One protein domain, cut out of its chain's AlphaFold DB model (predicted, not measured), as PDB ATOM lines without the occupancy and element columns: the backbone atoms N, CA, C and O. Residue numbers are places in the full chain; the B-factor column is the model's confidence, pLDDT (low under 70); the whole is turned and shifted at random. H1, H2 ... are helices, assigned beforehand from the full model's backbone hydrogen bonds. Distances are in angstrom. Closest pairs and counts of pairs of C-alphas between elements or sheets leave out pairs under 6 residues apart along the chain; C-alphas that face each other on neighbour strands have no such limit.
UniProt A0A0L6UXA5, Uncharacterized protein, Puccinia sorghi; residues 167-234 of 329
ATOM      1  N   LEU A 167     195.648 147.743 155.419       76.19
ATOM      2  CA  LEU A 167     194.909 148.973 155.729       76.19
ATOM      3  C   LEU A 167     193.422 148.848 155.378       76.19
ATOM      4  O   LEU A 167     192.564 149.212 156.190       76.19
ATOM      5  N   LEU A 168     193.100 148.299 154.205       78.62
ATOM      6  CA  LEU A 168     191.719 148.048 153.800       78.62
ATOM      7  C   LEU A 168     191.058 147.006 154.687       78.62
ATOM      8  O   LEU A 168     189.910 147.182 155.059       78.62
ATOM      9  N   HIS A 169     191.764 145.950 155.075       79.94
ATOM     10  CA  HIS A 169     191.225 144.903 155.929       79.94
ATOM     11  C   HIS A 169     190.867 145.443 157.320       79.94
ATOM     12  O   HIS A 169     189.782 145.160 157.836       79.94
ATOM     13  N   VAL A 170     191.724 146.284 157.910       78.50
ATOM     14  CA  VAL A 170     191.424 146.951 159.188       78.50
ATOM     15  C   VAL A 170     190.224 147.894 159.048       78.50
ATOM     16  O   VAL A 170     189.329 147.860 159.897       78.50
ATOM     17  N   ASN A 171     190.157 148.673 157.966       83.81
ATOM     18  CA  ASN A 171     189.062 149.616 157.732       83.81
ATOM     19  C   ASN A 171     187.738 148.911 157.395       83.81
ATOM     20  O   ASN A 171     186.712 149.235 157.984       83.81
ATOM     21  N   CYS A 172     187.749 147.890 156.540       84.56
ATOM     22  CA  CYS A 172     186.585 147.070 156.202       84.56
ATOM     23  C   CYS A 172     186.040 146.333 157.425       84.56
ATOM     24  O   CYS A 172     184.827 146.215 157.570       84.56
ATOM     25  N   ARG A 173     186.905 145.882 158.344       84.44
ATOM     26  CA  ARG A 173     186.468 145.270 159.607       84.44
ATOM     27  C   ARG A 173     185.811 146.276 160.554       84.44
ATOM     28  O   ARG A 173     184.954 145.889 161.344       84.44
ATOM     29  N   GLN A 174     186.219 147.542 160.528       83.38
ATOM     30  CA  GLN A 174     185.569 148.593 161.318       83.38
ATOM     31  C   GLN A 174     184.253 149.043 160.679       83.38
ATOM     32  O   GLN A 174     183.244 149.144 161.373       83.38
ATOM     33  N   LEU A 175     184.237 149.219 159.358       80.25
ATOM     34  CA  LEU A 175     183.035 149.538 158.590       80.25
ATOM     35  C   LEU A 175     181.980 148.443 158.714       80.25
ATOM     36  O   LEU A 175     180.824 148.758 158.967       80.25
ATOM     37  N   SER A 176     182.359 147.166 158.625       87.06
ATOM     38  CA  SER A 176     181.399 146.071 158.785       87.06
ATOM     39  C   SER A 176     180.770 146.067 160.176       87.06
ATOM     40  O   SER A 176     179.564 145.876 160.286       87.06
ATOM     41  N   LYS A 177     181.531 146.375 161.236       83.75
ATOM     42  CA  LYS A 177     180.969 146.558 162.584       83.75
ATOM     43  C   LYS A 177     179.966 147.710 162.642       83.75
ATOM     44  O   LYS A 177     178.934 147.551 163.283       83.75
ATOM     45  N   MET A 178     180.239 148.827 161.965       84.06
ATOM     46  CA  MET A 178     179.285 149.935 161.872       84.06
ATOM     47  C   MET A 178     178.023 149.552 161.100       84.06
ATOM     48  O   MET A 178     176.932 149.856 161.566       84.06
ATOM     49  N   PHE A 179     178.148 148.866 159.962       81.12
ATOM     50  CA  PHE A 179     176.991 148.428 159.177       81.12
ATOM     51  C   PHE A 179     176.115 147.449 159.961       81.12
ATOM     52  O   PHE A 179     174.923 147.693 160.095       81.12
ATOM     53  N   PHE A 180     176.702 146.426 160.592       80.44
ATOM     54  CA  PHE A 180     175.945 145.504 161.447       80.44
ATOM     55  C   PHE A 180     175.260 146.214 162.619       80.44
ATOM     56  O   PHE A 180     174.147 145.852 162.998       80.44
ATOM     57  N   PHE A 181     175.917 147.224 163.190       83.50
ATOM     58  CA  PHE A 181     175.340 148.019 164.264       83.50
ATOM     59  C   PHE A 181     174.153 148.861 163.773       83.50
ATOM     60  O   PHE A 181     173.103 148.861 164.411       83.50
ATOM     61  N   MET A 182     174.284 149.511 162.615       82.56
ATOM     62  CA  MET A 182     173.221 150.320 162.013       82.56
ATOM     63  C   MET A 182     172.032 149.472 161.560       82.56
ATOM     64  O   MET A 182     170.895 149.855 161.816       82.56
ATOM     65  N   ASP A 183     172.275 148.301 160.970       82.94
ATOM     66  CA  ASP A 183     171.210 147.383 160.559       82.94
ATOM     67  C   ASP A 183     170.432 146.868 161.775       82.94
ATOM     68  O   ASP A 183     169.200 146.899 161.795       82.94
ATOM     69  N   SER A 184     171.140 146.455 162.832       86.25
ATOM     70  CA  SER A 184     170.501 146.018 164.077       86.25
ATOM     71  C   SER A 184     169.711 147.149 164.736       86.25
ATOM     72  O   SER A 184     168.616 146.914 165.247       86.25
ATOM     73  N   PHE A 185     170.252 148.368 164.727       85.19
ATOM     74  CA  PHE A 185     169.582 149.542 165.274       85.19
ATOM     75  C   PHE A 185     168.326 149.897 164.474       85.19
ATOM     76  O   PHE A 185     167.280 150.166 165.058       85.19
ATOM     77  N   PHE A 186     168.397 149.840 163.145       84.31
ATOM     78  CA  PHE A 186     167.266 150.134 162.273       84.31
ATOM     79  C   PHE A 186     166.130 149.125 162.457       84.31
ATOM     80  O   PHE A 186     164.972 149.519 162.584       84.31
ATOM     81  N   ILE A 187     166.451 147.831 162.556       87.31
ATOM     82  CA  ILE A 187     165.461 146.788 162.865       87.31
ATOM     83  C   ILE A 187     164.820 147.043 164.232       87.31
ATOM     84  O   ILE A 187     163.601 146.945 164.365       87.31
ATOM     85  N   PHE A 188     165.620 147.404 165.239       84.19
ATOM     86  CA  PHE A 188     165.104 147.734 166.565       84.19
ATOM     87  C   PHE A 188     164.171 148.950 166.518       84.19
ATOM     88  O   PHE A 188     163.075 148.899 167.063       84.19
ATOM     89  N   PHE A 189     164.563 150.013 165.818       84.56
ATOM     90  CA  PHE A 189     163.749 151.213 165.638       84.56
ATOM     91  C   PHE A 189     162.416 150.910 164.943       84.56
ATOM     92  O   PHE A 189     161.366 151.359 165.401       84.56
ATOM     93  N   LEU A 190     162.430 150.105 163.877       87.25
ATOM     94  CA  LEU A 190     161.208 149.677 163.194       87.25
ATOM     95  C   LEU A 190     160.304 148.832 164.099       87.25
ATOM     96  O   LEU A 190     159.088 149.017 164.090       87.25
ATOM     97  N   LEU A 191     160.884 147.938 164.905       87.31
ATOM     98  CA  LEU A 191     160.133 147.152 165.882       87.31
ATOM     99  C   LEU A 191     159.482 148.057 166.936       87.31
ATOM    100  O   LEU A 191     158.322 147.854 167.282       87.31
ATOM    101  N   GLN A 192     160.192 149.084 167.404       84.19
ATOM    102  CA  GLN A 192     159.641 150.069 168.335       84.19
ATOM    103  C   GLN A 192     158.505 150.875 167.706       84.19
ATOM    104  O   GLN A 192     157.463 151.035 168.330       84.19
ATOM    105  N   LEU A 193     158.657 151.322 166.458       84.94
ATOM    106  CA  LEU A 193     157.595 152.031 165.742       84.94
ATOM    107  C   LEU A 193     156.333 151.162 165.598       84.94
ATOM    108  O   LEU A 193     155.213 151.645 165.778       84.94
ATOM    109  N   ALA A 194     156.511 149.864 165.339       88.25
ATOM    110  CA  ALA A 194     155.412 148.906 165.316       88.25
ATOM    111  C   ALA A 194     154.763 148.732 166.704       88.25
ATOM    112  O   ALA A 194     153.540 148.721 166.799       88.25
ATOM    113  N   LEU A 195     155.549 148.663 167.785       84.50
ATOM    114  CA  LEU A 195     155.031 148.549 169.157       84.50
ATOM    115  C   LEU A 195     154.303 149.815 169.631       84.50
ATOM    116  O   LEU A 195     153.271 149.710 170.292       84.50
ATOM    117  N   VAL A 196     154.795 151.001 169.258       85.94
ATOM    118  CA  VAL A 196     154.111 152.288 169.488       85.94
ATOM    119  C   VAL A 196     152.744 152.282 168.802       85.94
ATOM    120  O   VAL A 196     151.759 152.715 169.390       85.94
ATOM    121  N   SER A 197     152.664 151.725 167.590       83.62
ATOM    122  CA  SER A 197     151.411 151.636 166.826       83.62
ATOM    123  C   SER A 197     150.362 150.729 167.485       83.62
ATOM    124  O   SER A 197     149.177 150.861 167.195       83.62
ATOM    125  N   ILE A 198     150.773 149.839 168.394       90.62
ATOM    126  CA  ILE A 198     149.883 148.954 169.169       90.62
ATOM    127  C   ILE A 198     149.423 149.643 170.477       90.62
ATOM    128  O   ILE A 198     148.753 149.041 171.310       90.62
ATOM    129  N   ASN A 199     149.725 150.936 170.643       81.75
ATOM    130  CA  ASN A 199     149.258 151.782 171.742       81.75
ATOM    131  C   ASN A 199     149.664 151.268 173.136       81.75
ATOM    132  O   ASN A 199     148.897 151.323 174.095       81.75
ATOM    133  N   MET A 200     150.888 150.745 173.251       75.56
ATOM    134  CA  MET A 200     151.429 150.329 174.543       75.56
ATOM    135  C   MET A 200     152.042 151.532 175.283       75.56
ATOM    136  O   MET A 200     152.956 152.172 174.744       75.56
ATOM    137  N   PRO A 201     151.644 151.804 176.543       79.00
ATOM    138  CA  PRO A 201     152.171 152.922 177.338       79.00
ATOM    139  C   PRO A 201     153.681 152.806 177.623       79.00
ATOM    140  O   PRO A 201     154.341 153.784 177.966       79.00
ATOM    141  N   PHE A 202     154.266 151.624 177.415       78.50
ATOM    142  CA  PHE A 202     155.698 151.359 177.577       78.50
ATOM    143  C   PHE A 202     156.588 151.919 176.458       78.50
ATOM    144  O   PHE A 202     157.813 151.921 176.596       78.50
ATOM    145  N   SER A 203     156.000 152.408 175.366       80.19
ATOM    146  CA  SER A 203     156.733 152.960 174.219       80.19
ATOM    147  C   SER A 203     157.631 154.153 174.587       80.19
ATOM    148  O   SER A 203     158.746 154.260 174.076       80.19
ATOM    149  N   PHE A 204     157.209 154.999 175.531       77.94
ATOM    150  CA  PHE A 204     157.997 156.150 175.991       77.94
ATOM    151  C   PHE A 204     159.237 155.747 176.797       77.94
ATOM    152  O   PHE A 204     160.320 156.291 176.576       77.94
ATOM    153  N   LEU A 205     159.102 154.765 177.698       80.00
ATOM    154  CA  LEU A 205     160.222 154.277 178.510       80.00
ATOM    155  C   LEU A 205     161.298 153.635 177.625       80.00
ATOM    156  O   LEU A 205     162.495 153.837 177.846       80.00
ATOM    157  N   PHE A 206     160.858 152.910 176.593       78.62
ATOM    158  CA  PHE A 206     161.731 152.289 175.601       78.62
ATOM    159  C   PHE A 206     162.422 153.309 174.697       78.62
ATOM    160  O   PHE A 206     163.621 153.186 174.451       78.62
ATOM    161  N   LEU A 207     161.710 154.346 174.246       81.62
ATOM    162  CA  LEU A 207     162.319 155.423 173.467       81.62
ATOM    163  C   LEU A 207     163.409 156.134 174.279       81.62
ATOM    164  O   LEU A 207     164.511 156.335 173.772       81.62
ATOM    165  N   ALA A 208     163.152 156.424 175.558       84.00
ATOM    166  CA  ALA A 208     164.147 157.014 176.450       84.00
ATOM    167  C   ALA A 208     165.390 156.118 176.608       84.00
ATOM    168  O   ALA A 208     166.518 156.608 176.530       84.00
ATOM    169  N   THR A 209     165.214 154.798 176.743       83.88
ATOM    170  CA  THR A 209     166.356 153.865 176.805       83.88
ATOM    171  C   THR A 209     167.112 153.789 175.477       83.88
ATOM    172  O   THR A 209     168.343 153.746 175.482       83.88
ATOM    173  N   CYS A 210     166.416 153.838 174.335       82.56
ATOM    174  CA  CYS A 210     167.051 153.935 173.019       82.56
ATOM    175  C   CYS A 210     167.884 155.203 172.863       82.56
ATOM    176  O   CYS A 210     168.977 155.134 172.306       82.56
ATOM    177  N   CYS A 211     167.390 156.342 173.350       82.06
ATOM    178  CA  CYS A 211     168.110 157.611 173.305       82.06
ATOM    179  C   CYS A 211     169.422 157.538 174.097       82.06
ATOM    180  O   CYS A 211     170.470 157.909 173.571       82.06
ATOM    181  N   VAL A 212     169.387 156.980 175.314       85.00
ATOM    182  CA  VAL A 212     170.592 156.776 176.137       85.00
ATOM    183  C   VAL A 212     171.567 155.812 175.454       85.00
ATOM    184  O   VAL A 212     172.761 156.093 175.361       85.00
ATOM    185  N   PHE A 213     171.067 154.705 174.900       82.81
ATOM    186  CA  PHE A 213     171.904 153.743 174.182       82.81
ATOM    187  C   PHE A 213     172.549 154.350 172.928       82.81
ATOM    188  O   PHE A 213     173.723 154.101 172.648       82.81
ATOM    189  N   TYR A 214     171.802 155.172 172.186       82.56
ATOM    190  CA  TYR A 214     172.313 155.889 171.022       82.56
ATOM    191  C   TYR A 214     173.424 156.863 171.416       82.56
ATOM    192  O   TYR A 214     174.473 156.878 170.773       82.56
ATOM    193  N   GLN A 215     173.234 157.620 172.497       84.81
ATOM    194  CA  GLN A 215     174.232 158.557 173.013       84.81
ATOM    195  C   GLN A 215     175.535 157.853 173.422       84.81
ATOM    196  O   GLN A 215     176.624 158.318 173.071       84.81
ATOM    197  N   GLU A 216     175.443 156.708 174.098       78.88
ATOM    198  CA  GLU A 216     176.610 155.891 174.454       78.88
ATOM    199  C   GLU A 216     177.323 155.355 173.208       78.88
ATOM    200  O   GLU A 216     178.539 155.482 173.057       78.88
ATOM    201  N   CYS A 217     176.571 154.824 172.245       79.44
ATOM    202  CA  CYS A 217     177.154 154.272 171.024       79.44
ATOM    203  C   CYS A 217     177.787 155.352 170.137       79.44
ATOM    204  O   CYS A 217     178.845 155.129 169.542       79.44
ATOM    205  N   PHE A 218     177.191 156.542 170.092       79.50
ATOM    206  CA  PHE A 218     177.774 157.702 169.430       79.50
ATOM    207  C   PHE A 218     179.066 158.143 170.125       79.50
ATOM    208  O   PHE A 218     180.065 158.392 169.452       79.50
ATOM    209  N   SER A 219     179.092 158.139 171.460       78.75
ATOM    210  CA  SER A 219     180.295 158.431 172.251       78.75
ATOM    211  C   SER A 219     181.415 157.420 171.982       78.75
ATOM    212  O   SER A 219     182.568 157.815 171.822       78.75
ATOM    213  N   PHE A 220     181.092 156.133 171.815       73.81
ATOM    214  CA  PHE A 220     182.057 155.103 171.413       73.81
ATOM    215  C   PHE A 220     182.621 155.312 170.002       73.81
ATOM    216  O   PHE A 220     183.799 155.034 169.766       73.81
ATOM    217  N   LEU A 221     181.804 155.794 169.062       73.81
ATOM    218  CA  LEU A 221     182.251 156.115 167.704       73.81
ATOM    219  C   LEU A 221     183.100 157.394 167.662       73.81
ATOM    220  O   LEU A 221     184.015 157.493 166.842       73.81
ATOM    221  N   TYR A 222     182.812 158.350 168.548       69.94
ATOM    222  CA  TYR A 222     183.502 159.636 168.614       69.94
ATOM    223  C   TYR A 222     184.703 159.671 169.552       69.94
ATOM    224  O   TYR A 222     185.497 160.610 169.443       69.94
ATOM    225  N   LEU A 223     184.886 158.676 170.427       64.44
ATOM    226  CA  LEU A 223     186.050 158.645 171.301       64.44
ATOM    227  C   LEU A 223     187.317 158.582 170.432       64.44
ATOM    228  O   LEU A 223     187.526 157.604 169.701       64.44
ATOM    229  N   PRO A 224     188.178 159.616 170.467       54.00
ATOM    230  CA  PRO A 224     189.404 159.602 169.701       54.00
ATOM    231  C   PRO A 224     190.276 158.486 170.263       54.00
ATOM    232  O   PRO A 224     190.830 158.599 171.351       54.00
ATOM    233  N   ASN A 225     190.378 157.388 169.516       64.31
ATOM    234  CA  ASN A 225     191.232 156.270 169.879       64.31
ATOM    235  C   ASN A 225     192.649 156.819 170.129       64.31
ATOM    236  O   ASN A 225     193.178 157.556 169.292       64.31
ATOM    237  N   GLU A 226     193.271 156.489 171.266       70.88
ATOM    238  CA  GLU A 226     194.631 156.944 171.611       70.88
ATOM    239  C   GLU A 226     195.625 156.684 170.471       70.88
ATOM    240  O   GLU A 226     196.541 157.475 170.227       70.88
ATOM    241  N   LYS A 227     195.400 155.617 169.692       64.56
ATOM    242  CA  LYS A 227     196.177 155.325 168.481       64.56
ATOM    243  C   LYS A 227     196.070 156.434 167.435       64.56
ATOM    244  O   LYS A 227     197.075 156.794 166.830       64.56
ATOM    245  N   THR A 228     194.892 157.012 167.230       65.25
ATOM    246  CA  THR A 228     194.674 158.120 166.292       65.25
ATOM    247  C   THR A 228     195.403 159.383 166.754       65.25
ATOM    248  O   THR A 228     196.078 160.020 165.943       65.25
ATOM    249  N   GLN A 229     195.374 159.690 168.056       74.06
ATOM    250  CA  GLN A 229     196.162 160.793 168.620       74.06
ATOM    251  C   GLN A 229     197.676 160.550 168.494       74.06
ATOM    252  O   GLN A 229     198.444 161.478 168.231       74.06
ATOM    253  N   TRP A 230     198.122 159.298 168.634       79.81
ATOM    254  CA  TRP A 230     199.518 158.921 168.425       79.81
ATOM    255  C   TRP A 230     199.966 159.136 166.972       79.81
ATOM    256  O   TRP A 230     201.029 159.720 166.746       79.81
ATOM    257  N   TYR A 231     199.153 158.747 165.983       66.94
ATOM    258  CA  TYR A 231     199.452 158.996 164.566       66.94
ATOM    259  C   TYR A 231     199.499 160.495 164.239       66.94
ATOM    260  O   TYR A 231     200.428 160.932 163.556       66.94
ATOM    261  N   GLU A 232     198.579 161.302 164.777       74.06
ATOM    262  CA  GLU A 232     198.606 162.761 164.600       74.06
ATOM    263  C   GLU A 232     199.856 163.405 165.218       74.06
ATOM    264  O   GLU A 232     200.512 164.229 164.569       74.06
ATOM    265  N   LYS A 233     200.250 163.000 166.435       82.94
ATOM    266  CA  LYS A 233     201.499 163.467 167.065       82.94
ATOM    267  C   LYS A 233     202.729 163.069 166.242       82.94
ATOM    268  O   LYS A 233     203.652 163.872 166.086       82.94
ATOM    269  N   LYS A 234     202.743 161.862 165.668       79.06
ATOM    270  CA  LYS A 234     203.867 161.367 164.856       79.06
ATOM    271  C   LYS A 234     203.963 162.058 163.493       79.06
ATOM    272  O   LYS A 234     205.073 162.294 163.024       79.06
TER     273      LYS A 234
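What this domain is: This is residues 167 to 234 of the 329 residues of an uncharacterized protein of Puccinia sorghi (UniProt A0A0L6UXA5). The picture is a long, narrow helical hairpin, open between its legs: H1 makes one leg, and H2 folds back beside it after a turn at residues 198 to 202. The legs meet only near that turn, and a short helix, H3, sits past the far end of H2 and lengthens the second leg. The printed part has 68 residues with three named helices, H1, H2 and H3 in that order, and no named strand; the class is all helix. The whole is only just extended, close to loose, with a radius of gyration of the C-alphas of 16.8 A, and it is a rod spanning 56 by 21 by 8 A.

Where its parts are: H1, residues 167 to 197, runs 45.0 A from C-alpha 167 at (194.909, 148.973, 155.729) to C-alpha 197 at (151.411, 151.636, 166.826). H2, residues 203 to 222, is 28.2 A long. H3, residues 226 to 234, ends with C-alpha 234 at (203.867, 161.367, 164.856).

How they stand to each other: H1 and H2 form a helical hairpin and run opposite ways at a shallow tilt of 12 degrees. They touch through residues 192 to 196 of H1 and 203 to 207 of H2 alone; their closest C-alphas, those of Val 196 and Ser 203, are 5.5 A apart. H3 is apart from H1 and from H2. In H1, H2 and H3 every O i to N i+4 pair is within hydrogen-bond range.

The domain as a whole: The two C-alphas farthest apart, those of Asn 199 and Lys 234, are 55.9 A apart. Residues 167 to 177, 197 to 202 and 222 to 234 stand free. Both links are tight, and the printed part has no cut. The mean pLDDT of the printed part is 80.0; residues 222 to 225, 227 to 228 and 231 are under 70.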